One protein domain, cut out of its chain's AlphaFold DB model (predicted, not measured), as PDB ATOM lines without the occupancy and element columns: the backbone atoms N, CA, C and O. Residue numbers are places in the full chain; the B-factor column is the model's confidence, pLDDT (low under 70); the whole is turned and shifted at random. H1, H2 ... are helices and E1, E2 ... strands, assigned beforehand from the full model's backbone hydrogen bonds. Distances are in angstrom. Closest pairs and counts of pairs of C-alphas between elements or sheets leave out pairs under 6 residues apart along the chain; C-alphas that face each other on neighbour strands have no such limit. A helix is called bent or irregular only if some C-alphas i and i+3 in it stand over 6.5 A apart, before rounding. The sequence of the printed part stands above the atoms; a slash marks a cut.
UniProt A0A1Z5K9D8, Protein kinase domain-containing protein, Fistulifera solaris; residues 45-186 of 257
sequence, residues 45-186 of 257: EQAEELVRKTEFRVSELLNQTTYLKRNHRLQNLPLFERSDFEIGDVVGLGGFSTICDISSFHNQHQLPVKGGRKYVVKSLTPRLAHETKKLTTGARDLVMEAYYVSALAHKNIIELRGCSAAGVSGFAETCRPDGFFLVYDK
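AT A GLANCE: This is residues 45 to 186 of the 257 residues of the protein "Protein kinase domain-containing protein" of Fistulifera solaris (UniProt A0A1Z5K9D8). A strongly twisted sheet of five strands has one long helix, H4, packed along one face over E3, E5 and E4; a second long helix, H1, crosses H4 on its side away from the sheet, and short H5 lies beside H1 near the sheet. E1 is the edge of the sheet away from E4, and the long stretch of residues 72 to 84 leads from H2 past E4, where residues 79 to 80 pair with residues 163 to 164, on to E1. The printed part has 142 residues, with five named helices and five named strands in the order H1 H2 E1 E2 E3 H3 H4 E4 H5 E5; the class is mixed, helices and strands. The sheet runs E1 E2 E3 E5 E4, antiparallel throughout. The whole is compact, with a radius of gyration of the C-alphas of 14.7 A and spans of 41 by 35 by 26 A.

HOW THE PARTS SIT: Begin with H1, residues 45 to 64, which touches H4, residues 132 to 150, at a steep tilt of 40 degrees, the same way; their closest C-alphas are those of Thr 54 and Arg 140, 5.3 A apart. H1 and H4 are both hubs, each touching three helices. With residues 47 to 55 alone H1 touches H5, residues 167 to 173, at a shallow tilt of 15 degrees, opposite ways; the closest C-alphas, of Ala 47 and Ala 172, are 4.7 A apart. At its other end H1 and H2, residues 66 to 71, touch only at the corner, and only just, with 3 pairs of C-alphas within 8 A, the closest being Leu 62 and Lys 69 at 5.3 A. Look next at E1, residues 85 to 93, E2, residues 97 to 105, and E3, residues 119 to 124, a meander, each strand the antiparallel neighbour of the one before. In the hairpin of E1 and E2, N 88 and O 101 are 2.8 A apart; in the hairpin of E2 and E3, N 121 and O 100 are 2.8 A apart. E5, residues 181 to 185, is the neighbour of E3, with N 122 and O 182 at 2.8 A, and of edge strand E4, residues 160 to 164, with N 161 and O 183 at 2.8 A. Residues 79 to 80 pair, parallel, with 163 to 164 of E4. E3, then H3, residues 126 to 130, and H4, then E4 form a split strand-helix-strand unit, two strands running the same way with E5 between them; its crossover is right-handed. H3 and H4 touch only at the corner, and only just, with 3 pairs of C-alphas within 8 A, the closest being Leu 128 and Leu 135 at 5.2 A. H4 on one face of the sheet makes two layers, at a height over the sheet of 8.9 A, and on the local plane its line and that of E3 stand at 10 degrees, along the strands. H5 only grazes the sheet, with residues 167 to 171, while H1 is not on it. In H1, H2 and H4 every O i to N i+4 pair is within hydrogen-bond range; H3 has 0 of 1 and H5 1 of 3, beside O i to N i+3 pairs of 1 of 2 and 3 of 4.

IN THESE COORDINATES: Find C-alpha 45 at (175.920, 116.004, 168.972); from there H1 runs 28.8 A to C-alpha 64. E1 spans 19.9 A and bends by 70 degrees at residue 89; E2 spans 21.5 A and bends by 53 degrees at residue 101. E3 spans 16.9 A. H3 is irregular, but only just: C-alphas 127 and 130 are 6.8 A apart. H4 starts at C-alpha 132, (164.405, 116.714, 170.061), and runs 26.9 A. E5, 13.7 A long, ends at C-alpha 185, (156.916, 135.700, 148.498).

THE WHOLE: The two C-alphas farthest apart are those of Glu 45 and Gly 115, 44.4 A. The printed part has no cut. The links H2 to E1 and E2 to E3 are long, 13 residues each. Mean pLDDT of the printed part is 92.8; residues 107 to 110 and 113 to 115 are under 70.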
ATOM      1  N   GLU A  45     176.203 117.413 169.283       96.25
ATOM      2  CA  GLU A  45     175.920 116.004 168.972       96.25
ATOM      3  C   GLU A  45     174.473 115.792 168.483       96.25
ATOM      4  O   GLU A  45     174.216 115.035 167.545       96.25
ATOM      5  N   GLN A  46     173.505 116.495 169.080       96.38
ATOM      6  CA  GLN A  46     172.110 116.437 168.640       96.38
ATOM      7  C   GLN A  46     171.910 117.138 167.296       96.38
ATOM      8  O   GLN A  46     171.073 116.692 166.510       96.38
ATOM      9  N   ALA A  47     172.651 118.213 167.027       97.56
ATOM     10  CA  ALA A  47     172.586 118.942 165.771       97.56
ATOM     11  C   ALA A  47     173.177 118.115 164.615       97.56
ATOM     12  O   ALA A  47     172.539 117.977 163.573       97.56
ATOM     13  N   GLU A  48     174.323 117.464 164.820       98.19
ATOM     14  CA  GLU A  48     174.916 116.525 163.857       98.19
ATOM     15  C   GLU A  48     173.979 115.343 163.569       98.19
ATOM     16  O   GLU A  48     173.712 114.997 162.413       98.19
ATOM     17  N   GLU A  49     173.395 114.754 164.617       97.88
ATOM     18  CA  GLU A  49     172.430 113.667 164.463       97.88
ATOM     19  C   GLU A  49     171.144 114.127 163.752       97.88
ATOM     20  O   GLU A  49     170.541 113.360 162.992       97.88
ATOM     21  N   LEU A  50     170.711 115.375 163.967       98.19
ATOM     22  CA  LEU A  50     169.578 115.988 163.273       98.19
ATOM     23  C   LEU A  50     169.853 116.124 161.772       98.19
ATOM     24  O   LEU A  50     168.991 115.741 160.971       98.19
ATOM     25  N   VAL A  51     171.039 116.615 161.396       98.56
ATOM     26  CA  VAL A  51     171.487 116.712 159.998       98.56
ATOM     27  C   VAL A  51     171.462 115.330 159.358       98.56
ATOM     28  O   VAL A  51     170.701 115.107 158.413       98.56
ATOM     29  N   ARG A  52     172.159 114.356 159.955       98.44
ATOM     30  CA  ARG A  52     172.241 112.984 159.436       98.44
ATOM     31  C   ARG A  52     170.860 112.352 159.243       98.44
ATOM     32  O   ARG A  52     170.575 111.747 158.207       98.44
ATOM     33  N   LYS A  53     169.964 112.494 160.227       98.06
ATOM     34  CA  LYS A  53     168.586 111.972 160.154       98.06
ATOM     35  C   LYS A  53     167.733 112.652 159.092       98.06
ATOM     36  O   LYS A  53     166.778 112.029 158.614       98.06
ATOM     37  N   THR A  54     168.002 113.916 158.796       98.06
ATOM     38  CA  THR A  54     167.246 114.706 157.823       98.06
ATOM     39  C   THR A  54     167.730 114.404 156.411       98.06
ATOM     40  O   THR A  54     166.914 114.071 155.553       98.06
ATOM     41  N   GLU A  55     169.042 114.373 156.187       97.69
ATOM     42  CA  GLU A  55     169.652 113.988 154.908       97.69
ATOM     43  C   GLU A  55     169.326 112.548 154.511       97.69
ATOM     44  O   GLU A  55     168.990 112.280 153.354       97.69
ATOM     45  N   PHE A  56     169.346 111.618 155.472       97.62
ATOM     46  CA  PHE A  56     168.905 110.246 155.228       97.62
ATOM     47  C   PHE A  56     167.458 110.216 154.723       97.62
ATOM     48  O   PHE A  56     167.158 109.579 153.714       97.62
ATOM     49  N   ARG A  57     166.559 110.974 155.367       95.88
ATOM     50  CA  ARG A  57     165.144 111.027 154.979       95.88
ATOM     51  C   ARG A  57     164.943 111.631 153.588       95.88
ATOM     52  O   ARG A  57     164.101 111.139 152.832       95.88
ATOM     53  N   VAL A  58     165.701 112.675 153.253       95.44
ATOM     54  CA  VAL A  58     165.719 113.282 151.912       95.44
ATOM     55  C   VAL A  58     166.211 112.276 150.875       95.44
ATOM     56  O   VAL A  58     165.591 112.123 149.826       95.44
ATOM     57  N   SER A  59     167.273 111.535 151.183       96.12
ATOM     58  CA  SER A  59     167.809 110.498 150.297       96.12
ATOM     59  C   SER A  59     166.774 109.406 150.018       96.12
ATOM     60  O   SER A  59     166.572 109.022 148.865       96.12
ATOM     61  N   GLU A  60     166.045 108.950 151.044       96.00
ATOM     62  CA  GLU A  60     164.925 108.016 150.870       96.00
ATOM     63  C   GLU A  60     163.836 108.587 149.958       96.00
ATOM     64  O   GLU A  60     163.363 107.888 149.061       96.00
ATOM     65  N   LEU A  61     163.450 109.854 150.152       92.31
ATOM     66  CA  LEU A  61     162.477 110.515 149.284       92.31
ATOM     67  C   LEU A  61     162.959 110.511 147.830       92.31
ATOM     68  O   LEU A  61     162.237 110.046 146.951       92.31
ATOM     69  N   LEU A  62     164.163 111.016 147.561       94.44
ATOM     70  CA  LEU A  62     164.681 111.157 146.197       94.44
ATOM     71  C   LEU A  62     164.830 109.806 145.485       94.44
ATOM     72  O   LEU A  62     164.655 109.730 144.268       94.44
ATOM     73  N   ASN A  63     165.091 108.733 146.232       94.81
ATOM     74  CA  ASN A  63     165.121 107.375 145.695       94.81
ATOM     75  C   ASN A  63     163.722 106.820 145.382       94.81
ATOM     76  O   ASN A  63     163.583 105.994 144.483       94.81
ATOM     77  N   GLN A  64     162.685 107.283 146.082       91.94
ATOM     78  CA  GLN A  64     161.300 106.845 145.885       91.94
ATOM     79  C   GLN A  64     160.550 107.645 144.811       91.94
ATOM     80  O   GLN A  64     159.592 107.133 144.231       91.94
ATOM     81  N   THR A  65     160.953 108.887 144.520       91.50
ATOM     82  CA  THR A  65     160.263 109.741 143.539       91.50
ATOM     83  C   THR A  65     161.168 110.210 142.408       91.50
ATOM     84  O   THR A  65     162.019 111.090 142.543       91.50
ATOM     85  N   THR A  66     160.893 109.671 141.218       92.44
ATOM     86  CA  THR A  66     161.535 110.111 139.973       92.44
ATOM     87  C   THR A  66     161.195 111.566 139.642       92.44
ATOM     88  O   THR A  66     162.016 112.259 139.045       92.44
ATOM     89  N   TYR A  67     160.005 112.045 140.033       94.62
ATOM     90  CA  TYR A  67     159.598 113.423 139.771       94.62
ATOM     91  C   TYR A  67     160.499 114.406 140.518       94.62
ATOM     92  O   TYR A  67     161.112 115.253 139.871       94.62
ATOM     93  N   LEU A  68     160.648 114.274 141.840       95.12
ATOM     94  CA  LEU A  68     161.474 115.222 142.593       95.12
ATOM     95  C   LEU A  68     162.934 115.144 142.163       95.12
ATOM     96  O   LEU A  68     163.512 116.184 141.876       95.12
ATOM     97  N   LYS A  69     163.487 113.935 142.000       93.94
ATOM     98  CA  LYS A  69     164.874 113.731 141.552       93.94
ATOM     99  C   LYS A  69     165.216 114.459 140.244       93.94
ATOM    100  O   LYS A  69     166.368 114.813 140.029       93.94
ATOM    101  N   ARG A  70     164.237 114.655 139.354       94.75
ATOM    102  CA  ARG A  70     164.431 115.329 138.059       94.75
ATOM    103  C   ARG A  70     164.052 116.805 138.067       94.75
ATOM    104  O   ARG A  70     164.574 117.550 137.247       94.75
ATOM    105  N   ASN A  71     163.110 117.203 138.920       96.38
ATOM    106  CA  ASN A  71     162.449 118.501 138.805       96.38
ATOM    107  C   ASN A  71     162.741 119.451 139.965       96.38
ATOM    108  O   ASN A  71     162.435 120.631 139.823       96.38
ATOM    109  N   HIS A  72     163.309 118.999 141.092       95.31
ATOM    110  CA  HIS A  72     163.699 119.938 142.145       95.31
ATOM    111  C   HIS A  72     164.776 120.895 141.622       95.31
ATOM    112  O   HIS A  72     165.698 120.507 140.902       95.31
ATOM    113  N   ARG A  73     164.650 122.170 141.990       95.38
ATOM    114  CA  ARG A  73     165.512 123.254 141.492       95.38
ATOM    115  C   ARG A  73     166.263 123.957 142.615       95.38
ATOM    116  O   ARG A  73     166.680 125.090 142.427       95.38
ATOM    117  N   LEU A  74     166.437 123.299 143.765       93.38
ATOM    118  CA  LEU A  74     167.132 123.861 144.930       93.38
ATOM    119  C   LEU A  74     168.507 124.440 144.573       93.38
ATOM    120  O   LEU A  74     168.816 125.553 144.967       93.38
ATOM    121  N   GLN A  75     169.277 123.739 143.744       91.00
ATOM    122  CA  GLN A  75     170.597 124.172 143.279       91.00
ATOM    123  C   GLN A  75     170.584 125.429 142.389       91.00
ATOM    124  O   GLN A  75     171.629 126.027 142.162       91.00
ATOM    125  N   ASN A  76     169.417 125.818 141.868       93.25
ATOM    126  CA  ASN A  76     169.246 127.018 141.048       93.25
ATOM    127  C   ASN A  76     168.689 128.195 141.861       93.25
ATOM    128  O   ASN A  76     168.481 129.273 141.300       93.25
ATOM    129  N   LEU A  77     168.365 127.983 143.138       93.38
ATOM    130  CA  LEU A  77     167.816 129.030 143.981       93.38
ATOM    131  C   LEU A  77     168.932 129.919 144.535       93.38
ATOM    132  O   LEU A  77     170.010 129.420 144.859       93.38
ATOM    133  N   PRO A  78     168.663 131.223 144.700       94.19
ATOM    134  CA  PRO A  78     169.481 132.086 145.533       94.19
ATOM    135  C   PRO A  78     169.702 131.478 146.922       94.19
ATOM    136  O   PRO A  78     168.760 131.032 147.588       94.19
ATOM    137  N   LEU A  79     170.965 131.474 147.332       94.12
ATOM    138  CA  LEU A  79     171.421 131.007 148.630       94.12
ATOM    139  C   LEU A  79     171.659 132.212 149.532       94.12
ATOM    140  O   LEU A  79     172.235 133.201 149.080       94.12
ATOM    141  N   PHE A  80     171.208 132.110 150.779       94.56
ATOM    142  CA  PHE A  80     171.280 133.199 151.742       94.56
ATOM    143  C   PHE A  80     171.959 132.779 153.037       94.56
ATOM    144  O   PHE A  80     171.629 131.741 153.613       94.56
ATOM    145  N   GLU A  81     172.836 133.630 153.544       93.50
ATOM    146  CA  GLU A  81     173.253 133.602 154.938       93.50
ATOM    147  C   GLU A  81     172.202 134.280 155.815       93.50
ATOM    148  O   GLU A  81     171.466 135.171 155.384       93.50
ATOM    149  N   ARG A  82     172.134 133.904 157.096       91.06
ATOM    150  CA  ARG A  82     171.194 134.544 158.032       91.06
ATOM    151  C   ARG A  82     171.439 136.055 158.150       91.06
ATOM    152  O   ARG A  82     170.489 136.796 158.398       91.06
ATOM    153  N   SER A  83     172.681 136.505 157.986       92.00
ATOM    154  CA  SER A  83     173.087 137.915 158.027       92.00
ATOM    155  C   SER A  83     172.700 138.714 156.775       92.00
ATOM    156  O   SER A  83     172.767 139.944 156.811       92.00
ATOM    157  N   ASP A  84     172.243 138.064 155.699       92.56
ATOM    158  CA  ASP A  84     171.880 138.737 154.444       92.56
ATOM    159  C   ASP A  84     170.640 139.628 154.567       92.56
ATOM    160  O   ASP A  84     170.400 140.464 153.691       92.56
ATOM    161  N   PHE A  85     169.844 139.461 155.628       92.88
ATOM    162  CA  PHE A  85     168.599 140.195 155.823       92.88
ATOM    163  C   PHE A  85     168.210 140.414 157.294       92.88
ATOM    164  O   PHE A  85     168.528 139.629 158.194       92.88
ATOM    165  N   GLU A  86     167.443 141.478 157.528       92.44
ATOM    166  CA  GLU A  86     166.768 141.751 158.799       92.44
ATOM    167  C   GLU A  86     165.452 140.977 158.891       92.44
ATOM    168  O   GLU A  86     164.582 141.085 158.022       92.44
ATOM    169  N   ILE A  87     165.288 140.230 159.985       93.12
ATOM    170  CA  ILE A  87     164.012 139.598 160.324       93.12
ATOM    171  C   ILE A  87     163.128 140.632 161.017       93.12
ATOM    172  O   ILE A  87     163.526 141.222 162.019       93.12
ATOM    173  N   GLY A  88     161.934 140.831 160.469       94.00
ATOM    174  CA  GLY A  88     160.880 141.658 161.037       94.00
ATOM    175  C   GLY A  88     159.871 140.853 161.848       94.00
ATOM    176  O   GLY A  88     160.184 139.824 162.452       94.00
ATOM    177  N   ASP A  89     158.633 141.335 161.839       94.12
ATOM    178  CA  ASP A  89     157.547 140.777 162.635       94.12
ATOM    179  C   ASP A  89     157.189 139.341 162.240       94.12
ATOM    180  O   ASP A  89     157.280 138.928 161.079       94.12
ATOM    181  N   VAL A  90     156.697 138.583 163.221       94.12
ATOM    182  CA  VAL A  90     156.081 137.277 162.979       94.12
ATOM    183  C   VAL A  90     154.745 137.488 162.270       94.12
ATOM    184  O   VAL A  90     153.820 138.074 162.828       94.12
ATOM    185  N   VAL A  91     154.621 136.958 161.056       92.69
ATOM    186  CA  VAL A  91     153.397 137.047 160.243       92.69
ATOM    187  C   VAL A  91     152.592 135.752 160.229       92.69
ATOM    188  O   VAL A  91     151.416 135.758 159.867       92.69
ATOM    189  N   GLY A  92     153.197 134.635 160.636       90.50
ATOM    190  CA  GLY A  92     152.522 133.345 160.689       90.50
ATOM    191  C   GLY A  92     153.214 132.340 161.600       90.50
ATOM    192  O   GLY A  92     154.433 132.355 161.773       90.50
ATOM    193  N   LEU A  93     152.419 131.434 162.167       90.88
ATOM    194  CA  LEU A  93     152.881 130.327 163.001       90.88
ATOM    195  C   LEU A  93     152.396 129.001 162.410       90.88
ATOM    196  O   LEU A  93     151.220 128.830 162.089       90.88
ATOM    197  N   GLY A  94     153.318 128.056 162.271       86.44
ATOM    198  CA  GLY A  94     153.053 126.659 161.951       86.44
ATOM    199  C   GLY A  94     153.170 125.772 163.190       86.44
ATOM    200  O   GLY A  94     153.461 126.238 164.286       86.44
ATOM    201  N   GLY A  95     152.972 124.462 163.013       89.25
ATOM    202  CA  GLY A  95     153.133 123.502 164.117       89.25
ATOM    203  C   GLY A  95     154.574 123.405 164.636       89.25
ATOM    204  O   GLY A  95     154.777 123.149 165.819       89.25
ATOM    205  N   PHE A  96     155.556 123.633 163.757       94.19
ATOM    206  CA  PHE A  96     156.991 123.581 164.069       94.19
ATOM    207  C   PHE A  96     157.773 124.805 163.577       94.19
ATOM    208  O   PHE A  96     158.951 124.951 163.891       94.19
ATOM    209  N   SER A  97     157.148 125.648 162.758       95.38
ATOM    210  CA  SER A  97     157.822 126.716 162.028       95.38
ATOM    211  C   SER A  97     157.258 128.078 162.383       95.38
ATOM    212  O   SER A  97     156.051 128.218 162.572       95.38
ATOM    213  N   THR A  98     158.105 129.092 162.337       95.50
ATOM    214  CA  THR A  98     157.700 130.495 162.370       95.50
ATOM    215  C   THR A  98     157.891 131.092 160.979       95.50
ATOM    216  O   THR A  98     158.826 130.723 160.268       95.50
ATOM    217  N   ILE A  99     156.986 131.981 160.576       96.00
ATOM    218  CA  ILE A  99     157.102 132.781 159.358       96.00
ATOM    219  C   ILE A  99     157.262 134.231 159.795       96.00
ATOM    220  O   ILE A  99     156.362 134.781 160.436       96.00
ATOM    221  N   CYS A 100     158.389 134.838 159.446       96.31
ATOM    222  CA  CYS A 100     158.685 136.229 159.760       96.31
ATOM    223  C   CYS A 100     158.856 137.050 158.487       96.31
ATOM    224  O   CYS A 100     159.276 136.529 157.452       96.31
ATOM    225  N   ASP A 101     158.570 138.340 158.575       95.69
ATOM    226  CA  ASP A 101     158.903 139.282 157.516       95.69
ATOM    227  C   ASP A 101     160.412 139.383 157.301       95.69
ATOM    228  O   ASP A 101     161.202 139.281 158.239       95.69
ATOM    229  N   ILE A 102     160.800 139.636 156.052       94.81
ATOM    230  CA  ILE A 102     162.117 140.175 155.730       94.81
ATOM    231  C   ILE A 102     161.960 141.687 155.572       94.81
ATOM    232  O   ILE A 102     161.361 142.158 154.600       94.81
ATOM    233  N   SER A 103     162.462 142.440 156.551       91.50
ATOM    234  CA  SER A 103     162.327 143.902 156.607       91.50
ATOM    235  C   SER A 103     163.249 144.601 155.611       91.50
ATOM    236  O   SER A 103     162.857 145.589 154.989       91.50
ATOM    237  N   SER A 104     164.465 144.082 155.445       89.31
ATOM    238  CA  SER A 104     165.483 144.631 154.554       89.31
ATOM    239  C   SER A 104     166.498 143.547 154.155       89.31
ATOM    240  O   SER A 104     166.647 142.545 154.854       89.31
ATOM    241  N   PHE A 105     167.177 143.739 153.019       90.06
ATOM    242  CA  PHE A 105     168.334 142.937 152.596       90.06
ATOM    243  C   PHE A 105     169.597 143.798 152.685       90.06
ATOM    244  O   PHE A 105     169.587 144.947 152.242       90.06
ATOM    245  N   HIS A 106     170.689 143.235 153.199       84.25
ATOM    246  CA  HIS A 106     171.954 143.950 153.408       84.25
ATOM    247  C   HIS A 106     172.946 143.810 152.246       84.25
ATOM    248  O   HIS A 106     173.826 144.653 152.087       84.25
ATOM    249  N   ASN A 107     172.803 142.773 151.415       68.62
ATOM    250  CA  ASN A 107     173.798 142.394 150.406       68.62
ATOM    251  C   ASN A 107     173.331 142.643 148.964       68.62
ATOM    252  O   ASN A 107     172.168 142.952 148.720       68.62
ATOM    253  N   GLN A 108     174.244 142.499 147.990       59.00
ATOM    254  CA  GLN A 108     173.933 142.578 146.549       59.00
ATOM    255  C   GLN A 108     173.104 141.384 146.042       59.00
ATOM    256  O   GLN A 108     172.495 141.474 144.977       59.00
ATOM    257  N   HIS A 109     173.036 140.289 146.807       60.06
ATOM    258  CA  HIS A 109     172.220 139.102 146.526       60.06
ATOM    259  C   HIS A 109     170.729 139.341 146.805       60.06
ATOM    260  O   HIS A 109     170.049 138.512 147.393       60.06
ATOM    261  N   GLN A 110     170.198 140.497 146.411       67.50
ATOM    262  CA  GLN A 110     168.803 140.832 146.662       67.50
ATOM    263  C   GLN A 110     167.904 140.034 145.731       67.50
ATOM    264  O   GLN A 110     168.111 139.988 144.513       67.50
ATOM    265  N   LEU A 111     166.838 139.474 146.297       81.19
ATOM    266  CA  LEU A 111     165.703 139.090 145.478       81.19
ATOM    267  C   LEU A 111     165.142 140.344 144.795       81.19
ATOM    268  O   LEU A 111     165.190 141.434 145.372       81.19
ATOM    269  N   PRO A 112     164.592 140.230 143.576       71.44
ATOM    270  CA  PRO A 112     164.082 141.388 142.863       71.44
ATOM    271  C   PRO A 112     163.033 142.124 143.706       71.44
ATOM    272  O   PRO A 112     161.934 141.623 143.924       71.44
ATOM    273  N   VAL A 113     163.338 143.346 144.144       61.28
ATOM    274  CA  VAL A 113     162.355 144.224 144.812       61.28
ATOM    275  C   VAL A 113     161.425 144.890 143.779       61.28
ATOM    276  O   VAL A 113     160.431 145.538 144.116       61.28
ATOM    277  N   LYS A 114     161.711 144.715 142.477       55.75
ATOM    278  CA  LYS A 114     160.907 145.265 141.379       55.75
ATOM    279  C   LYS A 114     159.444 144.827 141.505       55.75
ATOM    280  O   LYS A 114     159.135 143.639 141.554       55.75
ATOM    281  N   GLY A 115     158.549 145.813 141.524       62.19
ATOM    282  CA  GLY A 115     157.107 145.606 141.669       62.19
ATOM    283  C   GLY A 115     156.603 145.563 143.114       62.19
ATOM    284  O   GLY A 115     155.480 145.123 143.326       62.19
ATOM    285  N   GLY A 116     157.399 145.993 144.103       70.62
ATOM    286  CA  GLY A 116     156.950 146.077 145.501       70.62
ATOM    287  C   GLY A 116     156.756 144.715 146.170       70.62
ATOM    288  O   GLY A 116     156.010 144.606 147.144       70.62
ATOM    289  N   ARG A 117     157.406 143.670 145.639       81.44
ATOM    290  CA  ARG A 117     157.374 142.330 146.226       81.44
ATOM    291  C   ARG A 117     158.026 142.364 147.602       81.44
ATOM    292  O   ARG A 117     159.132 142.875 147.761       81.44
ATOM    293  N   LYS A 118     157.313 141.817 148.579       91.75
ATOM    294  CA  LYS A 118     157.801 141.595 149.937       91.75
ATOM    295  C   LYS A 118     158.088 140.114 150.105       91.75
ATOM    296  O   LYS A 118     157.453 139.290 149.448       91.75
ATOM    297  N   TYR A 119     159.005 139.799 151.004       95.12
ATOM    298  CA  TYR A 119     159.441 138.435 151.246       95.12
ATOM    299  C   TYR A 119     159.260 138.076 152.712       95.12
ATOM    300  O   TYR A 119     159.234 138.945 153.584       95.12
ATOM    301  N   VAL A 120     159.120 136.781 152.958       96.62
ATOM    302  CA  VAL A 120     159.088 136.201 154.297       96.62
ATOM    303  C   VAL A 120     160.129 135.102 154.389       96.62
ATOM    304  O   VAL A 120     160.420 134.427 153.400       96.62
ATOM    305  N   VAL A 121     160.651 134.900 155.590       97.31
ATOM    306  CA  VAL A 121     161.486 133.756 155.929       97.31
ATOM    307  C   VAL A 121     160.675 132.778 156.767       97.31
ATOM    308  O   VAL A 121     159.993 133.162 157.717       97.31
ATOM    309  N   LYS A 122     160.741 131.502 156.404       98.12
ATOM    310  CA  LYS A 122     160.177 130.392 157.160       98.12
ATOM    311  C   LYS A 122     161.312 129.538 157.704       98.12
ATOM    312  O   LYS A 122     162.116 129.011 156.937       98.12
ATOM    313  N   SER A 123     161.348 129.369 159.014       97.88
ATOM    314  CA  SER A 123     162.349 128.570 159.725       97.88
ATOM    315  C   SER A 123     161.689 127.808 160.870       97.88
ATOM    316  O   SER A 123     160.516 128.042 161.186       97.88
ATOM    317  N   LEU A 124     162.398 126.861 161.487       97.44
ATOM    318  CA  LEU A 124     161.884 126.222 162.697       97.44
ATOM    319  C   LEU A 124     161.830 127.225 163.845       97.44
ATOM    320  O   LEU A 124     162.700 128.081 163.994       97.44
ATOM    321  N   THR A 125     160.809 127.103 164.687       93.56
ATOM    322  CA  THR A 125     160.700 127.940 165.880       93.56
ATOM    323  C   THR A 125     161.851 127.605 166.845       93.56
ATOM    324  O   THR A 125     162.015 126.427 167.177       93.56
ATOM    325  N   PRO A 126     162.602 128.589 167.381       89.38
ATOM    326  CA  PRO A 126     163.751 128.324 168.257       89.38
ATOM    327  C   PRO A 126     163.425 127.518 169.517       89.38
ATOM    328  O   PRO A 126     164.242 126.741 169.995       89.38
ATOM    329  N   ARG A 127     162.179 127.598 169.998       88.81
ATOM    330  CA  ARG A 127     161.667 126.788 171.118       88.81
ATOM    331  C   ARG A 127     161.824 125.278 170.916       88.81
ATOM    332  O   ARG A 127     161.826 124.534 171.889       88.81
ATOM    333  N   LEU A 128     161.969 124.819 169.671       92.50
ATOM    334  CA  LEU A 128     162.204 123.411 169.370       92.50
ATOM    335  C   LEU A 128     163.598 122.917 169.771       92.50
ATOM    336  O   LEU A 128     163.785 121.703 169.794       92.50
ATOM    337  N   ALA A 129     164.548 123.794 170.122       92.62
ATOM    338  CA  ALA A 129     165.914 123.415 170.501       92.62
ATOM    339  C   ALA A 129     165.965 122.328 171.592       92.62
ATOM    340  O   ALA A 129     166.813 121.442 171.545       92.62
ATOM    341  N   HIS A 130     165.006 122.338 172.524       89.50
ATOM    342  CA  HIS A 130     164.927 121.371 173.628       89.50
ATOM    343  C   HIS A 130     163.886 120.258 173.409       89.50
ATOM    344  O   HIS A 130     163.679 119.409 174.274       89.50
ATOM    345  N   GLU A 131     163.221 120.229 172.252       92.81
ATOM    346  CA  GLU A 131     162.172 119.264 171.928       92.81
ATOM    347  C   GLU A 131     162.625 118.302 170.822       92.81
ATOM    348  O   GLU A 131     162.024 118.246 169.749       92.81
ATOM    349  N   THR A 132     163.671 117.506 171.073       92.12
ATOM    350  CA  THR A 132     164.405 116.714 170.061       92.12
ATOM    351  C   THR A 132     163.510 115.952 169.070       92.12
ATOM    352  O   THR A 132     163.775 115.939 167.865       92.12
ATOM    353  N   LYS A 133     162.409 115.337 169.535       94.75
ATOM    354  CA  LYS A 133     161.454 114.623 168.661       94.75
ATOM    355  C   LYS A 133     160.699 115.565 167.716       94.75
ATOM    356  O   LYS A 133     160.560 115.256 166.530       94.75
ATOM    357  N   LYS A 134     160.211 116.701 168.227       96.06
ATOM    358  CA  LYS A 134     159.516 117.711 167.415       96.06
ATOM    359  C   LYS A 134     160.492 118.447 166.508       96.06
ATOM    360  O   LYS A 134     160.164 118.642 165.347       96.06
ATOM    361  N   LEU A 135     161.699 118.750 166.987       96.75
ATOM    362  CA  LEU A 135     162.785 119.316 166.189       96.75
ATOM    363  C   LEU A 135     163.121 118.426 164.990       96.75
ATOM    364  O   LEU A 135     163.106 118.894 163.859       96.75
ATOM    365  N   THR A 136     163.320 117.125 165.219       97.25
ATOM    366  CA  THR A 136     163.597 116.158 164.142       97.25
ATOM    367  C   THR A 136     162.454 116.078 163.134       97.25
ATOM    368  O   THR A 136     162.689 116.006 161.929       97.25
ATOM    369  N   THR A 137     161.208 116.082 163.612       97.25
ATOM    370  CA  THR A 137     160.031 116.039 162.733       97.25
ATOM    371  C   THR A 137     159.916 117.326 161.917       97.25
ATOM    372  O   THR A 137     159.807 117.263 160.698       97.25
ATOM    373  N   GLY A 138     160.035 118.482 162.571       97.62
ATOM    374  CA  GLY A 138     159.984 119.792 161.933       97.62
ATOM    375  C   GLY A 138     161.098 119.998 160.911       97.62
ATOM    376  O   GLY A 138     160.815 120.451 159.809       97.62
ATOM    377  N   ALA A 139     162.340 119.622 161.230       98.25
ATOM    378  CA  ALA A 139     163.472 119.722 160.308       98.25
ATOM    379  C   ALA A 139     163.245 118.893 159.043       98.25
ATOM    380  O   ALA A 139     163.434 119.388 157.932       98.25
ATOM    381  N   ARG A 140     162.762 117.654 159.203       97.62
ATOM    382  CA  ARG A 140     162.365 116.812 158.071       97.62
ATOM    383  C   ARG A 140     161.273 117.485 157.256       97.62
ATOM    384  O   ARG A 140     161.452 117.639 156.058       97.62
ATOM    385  N   ASP A 141     160.183 117.916 157.879       96.56
ATOM    386  CA  ASP A 141     159.064 118.533 157.163       96.56
ATOM    387  C   ASP A 141     159.496 119.799 156.404       96.56
ATOM    388  O   ASP A 141     159.152 119.952 155.233       96.56
ATOM    389  N   LEU A 142     160.308 120.659 157.027       98.12
ATOM    390  CA  LEU A 142     160.796 121.906 156.433       98.12
ATOM    391  C   LEU A 142     161.733 121.653 155.243       98.12
ATOM    392  O   LEU A 142     161.579 122.273 154.193       98.12
ATOM    393  N   VAL A 143     162.680 120.719 155.361       98.06
ATOM    394  CA  VAL A 143     163.574 120.376 154.242       98.06
ATOM    395  C   VAL A 143     162.791 119.704 153.114       98.06
ATOM    396  O   VAL A 143     162.976 120.031 151.944       98.06
ATOM    397  N   MET A 144     161.863 118.803 153.439       96.12
ATOM    398  CA  MET A 144     161.007 118.142 152.451       96.12
ATOM    399  C   MET A 144     160.129 119.148 151.702       96.12
ATOM    400  O   MET A 144     159.965 119.029 150.488       96.12
ATOM    401  N   GLU A 145     159.606 120.161 152.394       96.12
ATOM    402  CA  GLU A 145     158.888 121.279 151.783       96.12
ATOM    403  C   GLU A 145     159.752 122.001 150.744       96.12
ATOM    404  O   GLU A 145     159.276 122.253 149.638       96.12
ATOM    405  N   ALA A 146     161.036 122.238 151.029       97.50
ATOM    406  CA  ALA A 146     161.963 122.842 150.073       97.50
ATOM    407  C   ALA A 146     162.070 122.021 148.771       97.50
ATOM    408  O   ALA A 146     161.973 122.559 147.662       97.50
ATOM    409  N   TYR A 147     162.207 120.696 148.893       97.12
ATOM    410  CA  TYR A 147     162.270 119.791 147.741       97.12
ATOM    411  C   TYR A 147     160.966 119.768 146.944       97.12
ATOM    412  O   TYR A 147     161.001 119.872 145.717       97.12
ATOM    413  N   TYR A 148     159.818 119.657 147.616       96.06
ATOM    414  CA  TYR A 148     158.525 119.653 146.936       96.06
ATOM    415  C   TYR A 148     158.253 120.986 146.247       96.06
ATOM    416  O   TYR A 148     157.971 120.996 145.053       96.06
ATOM    417  N   VAL A 149     158.370 122.106 146.960       96.12
ATOM    418  CA  VAL A 149     158.000 123.417 146.415       96.12
ATOM    419  C   VAL A 149     158.958 123.855 145.306       96.12
ATOM    420  O   VAL A 149     158.498 124.348 144.279       96.12
ATOM    421  N   SER A 150     160.265 123.598 145.423       96.62
ATOM    422  CA  SER A 150     161.217 123.924 144.342       96.62
ATOM    423  C   SER A 150     160.951 123.148 143.042       96.62
ATOM    424  O   SER A 150     161.296 123.622 141.954       96.62
ATOM    425  N   ALA A 151     160.315 121.977 143.137       96.50
ATOM    426  CA  ALA A 151     159.929 121.158 141.992       96.50
ATOM    427  C   ALA A 151     158.594 121.568 141.349       96.50
ATOM    428  O   ALA A 151     158.226 121.017 140.311       96.50
ATOM    429  N   LEU A 152     157.844 122.503 141.939       96.12
ATOM    430  CA  LEU A 152     156.555 122.965 141.420       96.12
ATOM    431  C   LEU A 152     156.719 124.313 140.703       96.12
ATOM    432  O   LEU A 152     157.490 125.172 141.122       96.12
ATOM    433  N   ALA A 153     155.998 124.496 139.597       95.12
ATOM    434  CA  ALA A 153     156.002 125.726 138.810       95.12
ATOM    435  C   ALA A 153     154.580 126.004 138.310       95.12
ATOM    436  O   ALA A 153     154.196 125.576 137.224       95.12
ATOM    437  N   HIS A 154     153.777 126.682 139.131       96.62
ATOM    438  CA  HIS A 154     152.378 126.969 138.822       96.62
ATOM    439  C   HIS A 154     151.957 128.314 139.420       96.62
ATOM    440  O   HIS A 154     152.312 128.619 140.553       96.62
ATOM    441  N   LYS A 155     151.158 129.105 138.690       96.12
ATOM    442  CA  LYS A 155     150.769 130.475 139.087       96.12
ATOM    443  C   LYS A 155     150.018 130.558 140.429       96.12
ATOM    444  O   LYS A 155     150.069 131.586 141.090       96.12
ATOM    445  N   ASN A 156     149.311 129.490 140.810       96.25
ATOM    446  CA  ASN A 156     148.536 129.399 142.055       96.25
ATOM    447  C   ASN A 156     149.230 128.546 143.138       96.25
ATOM    448  O   ASN A 156     148.578 128.104 144.078       96.25
ATOM    449  N   ILE A 157     150.530 128.264 142.995       95.56
ATOM    450  CA  ILE A 157     151.352 127.604 144.019       95.56
ATOM    451  C   ILE A 157     152.470 128.574 144.389       95.56
ATOM    452  O   ILE A 157     153.119 129.131 143.506       95.56
ATOM    453  N   ILE A 158     152.680 128.791 145.687       94.00
ATOM    454  CA  ILE A 158     153.719 129.705 146.162       94.00
ATOM    455  C   ILE A 158     155.100 129.247 145.688       94.00
ATOM    456  O   ILE A 158     155.426 128.060 145.718       94.00
ATOM    457  N   GLU A 159     155.913 130.197 145.238       92.69
ATOM    458  CA  GLU A 159     157.246 129.919 144.723       92.69
ATOM    459  C   GLU A 159     158.289 130.068 145.833       92.69
ATOM    460  O   GLU A 159     158.302 131.062 146.564       92.69
ATOM    461  N   LEU A 160     159.183 129.084 145.945       96.38
ATOM    462  CA  LEU A 160     160.360 129.187 146.801       96.38
ATOM    463  C   LEU A 160     161.375 130.119 146.129       96.38
ATOM    464  O   LEU A 160     161.807 129.863 145.006       96.38
ATOM    465  N   ARG A 161     161.737 131.207 146.808       95.31
ATOM    466  CA  ARG A 161     162.614 132.264 146.284       95.31
ATOM    467  C   ARG A 161     164.075 132.081 146.665       95.31
ATOM    468  O   ARG A 161     164.938 132.623 145.986       95.31
ATOM    469  N   GLY A 162     164.344 131.331 147.725       95.62
ATOM    470  CA  GLY A 162     165.691 131.044 148.197       95.62
ATOM    471  C   GLY A 162     165.688 130.143 149.418       95.62
ATOM    472  O   GLY A 162     164.631 129.842 149.978       95.62
ATOM    473  N   CYS A 163     166.871 129.724 149.837       96.75
ATOM    474  CA  CYS A 163     167.066 128.946 151.056       96.75
ATOM    475  C   CYS A 163     168.394 129.297 151.728       96.75
ATOM    476  O   CYS A 163     169.199 130.041 151.164       96.75
ATOM    477  N   SER A 164     168.615 128.766 152.930       96.81
ATOM    478  CA  SER A 164     169.892 128.920 153.623       96.81
ATOM    479  C   SER A 164     171.052 128.378 152.781       96.81
ATOM    480  O   SER A 164     170.938 127.317 152.159       96.81
ATOM    481  N   ALA A 165     172.170 129.100 152.772       95.12
ATOM    482  CA  ALA A 165     173.353 128.755 151.989       95.12
ATOM    483  C   ALA A 165     173.994 127.439 152.438       95.12
ATOM    484  O   ALA A 165     174.324 126.603 151.598       95.12
ATOM    485  N   ALA A 166     174.058 127.207 153.749       95.81
ATOM    486  CA  ALA A 166     174.502 125.942 154.328       95.81
ATOM    487  C   ALA A 166     173.556 124.761 154.011       95.81
ATOM    488  O   ALA A 166     173.912 123.596 154.154       95.81
ATOM    489  N   GLY A 167     172.314 125.008 153.580       96.19
ATOM    490  CA  GLY A 167     171.329 123.937 153.456       96.19
ATOM    491  C   GLY A 167     171.139 123.202 154.791       96.19
ATOM    492  O   GLY A 167     171.087 123.829 155.851       96.19
ATOM    493  N   VAL A 168     171.003 121.871 154.755       97.50
ATOM    494  CA  VAL A 168     170.698 121.072 155.957       97.50
ATOM    495  C   VAL A 168     171.807 121.167 157.008       97.50
ATOM    496  O   VAL A 168     171.487 121.155 158.196       97.50
ATOM    497  N   SER A 169     173.078 121.322 156.612       98.12
ATOM    498  CA  SER A 169     174.197 121.446 157.559       98.12
ATOM    499  C   SER A 169     174.096 122.691 158.434       98.12
ATOM    500  O   SER A 169     174.633 122.683 159.539       98.12
ATOM    501  N   GLY A 170     173.315 123.696 158.022       97.31
ATOM    502  CA  GLY A 170     173.055 124.900 158.806       97.31
ATOM    503  C   GLY A 170     172.566 124.610 160.227       97.31
ATOM    504  O   GLY A 170     172.932 125.329 161.148       97.31
ATOM    505  N   PHE A 171     171.825 123.515 160.457       97.50
ATOM    506  CA  PHE A 171     171.440 123.118 161.819       97.50
ATOM    507  C   PHE A 171     172.645 122.834 162.730       97.50
ATOM    508  O   PHE A 171     172.606 123.192 163.907       97.50
ATOM    509  N   ALA A 172     173.683 122.178 162.201       97.75
ATOM    510  CA  ALA A 172     174.900 121.829 162.930       97.75
ATOM    511  C   ALA A 172     175.909 122.980 162.949       97.75
ATOM    512  O   ALA A 172     176.493 123.250 163.990       97.75
ATOM    513  N   GLU A 173     176.064 123.702 161.839       96.56
ATOM    514  CA  GLU A 173     176.994 124.834 161.741       96.56
ATOM    515  C   GLU A 173     176.626 125.971 162.694       96.56
ATOM    516  O   GLU A 173     177.504 126.580 163.303       96.56
ATOM    517  N   THR A 174     175.329 126.246 162.856       94.38
ATOM    518  CA  THR A 174     174.868 127.299 163.764       94.38
ATOM    519  C   THR A 174     174.456 126.768 165.130       94.38
ATOM    520  O   THR A 174     174.152 127.575 166.002       94.38
ATOM    521  N   CYS A 175     174.359 125.443 165.310       95.69
ATOM    522  CA  CYS A 175     173.743 124.806 166.479       95.69
ATOM    523  C   CYS A 175     172.358 125.392 166.816       95.69
ATOM    524  O   CYS A 175     172.027 125.570 167.986       95.69
ATOM    525  N   ARG A 176     171.533 125.740 165.817       94.69
ATOM    526  CA  ARG A 176     170.230 126.395 166.052       94.69
ATOM    527  C   ARG A 176     169.107 125.811 165.198       94.69
ATOM    528  O   ARG A 176     169.350 125.430 164.052       94.69
ATOM    529  N   PRO A 177     167.850 125.800 165.691       95.38
ATOM    530  CA  PRO A 177     166.709 125.339 164.899       95.38
ATOM    531  C   PRO A 177     166.452 126.185 163.648       95.38
ATOM    532  O   PRO A 177     165.921 125.681 162.667       95.38
ATOM    533  N   ASP A 178     166.822 127.464 163.661       94.94
ATOM    534  CA  ASP A 178     166.665 128.377 162.528       94.94
ATOM    535  C   ASP A 178     167.864 128.373 161.559       94.94
ATOM    536  O   ASP A 178     167.870 129.161 160.614       94.94
ATOM    537  N   GLY A 179     168.838 127.468 161.742       95.75
ATOM    538  CA  GLY A 179     170.007 127.320 160.862       95.75
ATOM    539  C   GLY A 179     169.669 126.876 159.430       95.75
ATOM    540  O   GLY A 179     170.405 127.181 158.494       95.75
ATOM    541  N   PHE A 180     168.519 126.221 159.230       98.00
ATOM    542  CA  PHE A 180     167.915 126.019 157.910       98.00
ATOM    543  C   PHE A 180     166.636 126.842 157.780       98.00
ATOM    544  O   PHE A 180     165.742 126.781 158.631       98.00
ATOM    545  N   PHE A 181     166.518 127.576 156.677       98.00
ATOM    546  CA  PHE A 181     165.363 128.421 156.413       98.00
ATOM    547  C   PHE A 181     165.049 128.523 154.922       98.00
ATOM    548  O   PHE A 181     165.890 128.267 154.058       98.00
ATOM    549  N   LEU A 182     163.812 128.918 154.635       98.31
ATOM    550  CA  LEU A 182     163.251 129.074 153.298       98.31
ATOM    551  C   LEU A 182     162.739 130.498 153.117       98.31
ATOM    552  O   LEU A 182     162.120 131.051 154.023       98.31
ATOM    553  N   VAL A 183     162.964 131.081 151.944       97.25
ATOM    554  CA  VAL A 183     162.493 132.426 151.599       97.25
ATOM    555  C   VAL A 183     161.359 132.321 150.589       97.25
ATOM    556  O   VAL A 183     161.511 131.689 149.543       97.25
ATOM    557  N   TYR A 184     160.228 132.959 150.878       96.56
ATOM    558  CA  TYR A 184     159.028 132.955 150.038       96.56
ATOM    559  C   TYR A 184     158.566 134.372 149.706       96.56
ATOM    560  O   TYR A 184     158.901 135.329 150.407       96.56
ATOM    561  N   ASP A 185     157.734 134.499 148.671       93.50
ATOM    562  CA  ASP A 185     156.916 135.700 148.498       93.50
ATOM    563  C   ASP A 185     155.975 135.876 149.701       93.50
ATOM    564  O   ASP A 185     155.348 134.924 150.173       93.50
ATOM    565  N   LYS A 186     155.828 137.110 150.186       93.12
ATOM    566  CA  LYS A 186     154.874 137.431 151.248       93.12
ATOM    567  C   LYS A 186     153.448 137.411 150.700       93.12
ATOM    568  O   LYS A 186     153.073 138.267 149.897       93.12
TER     569      LYS A 186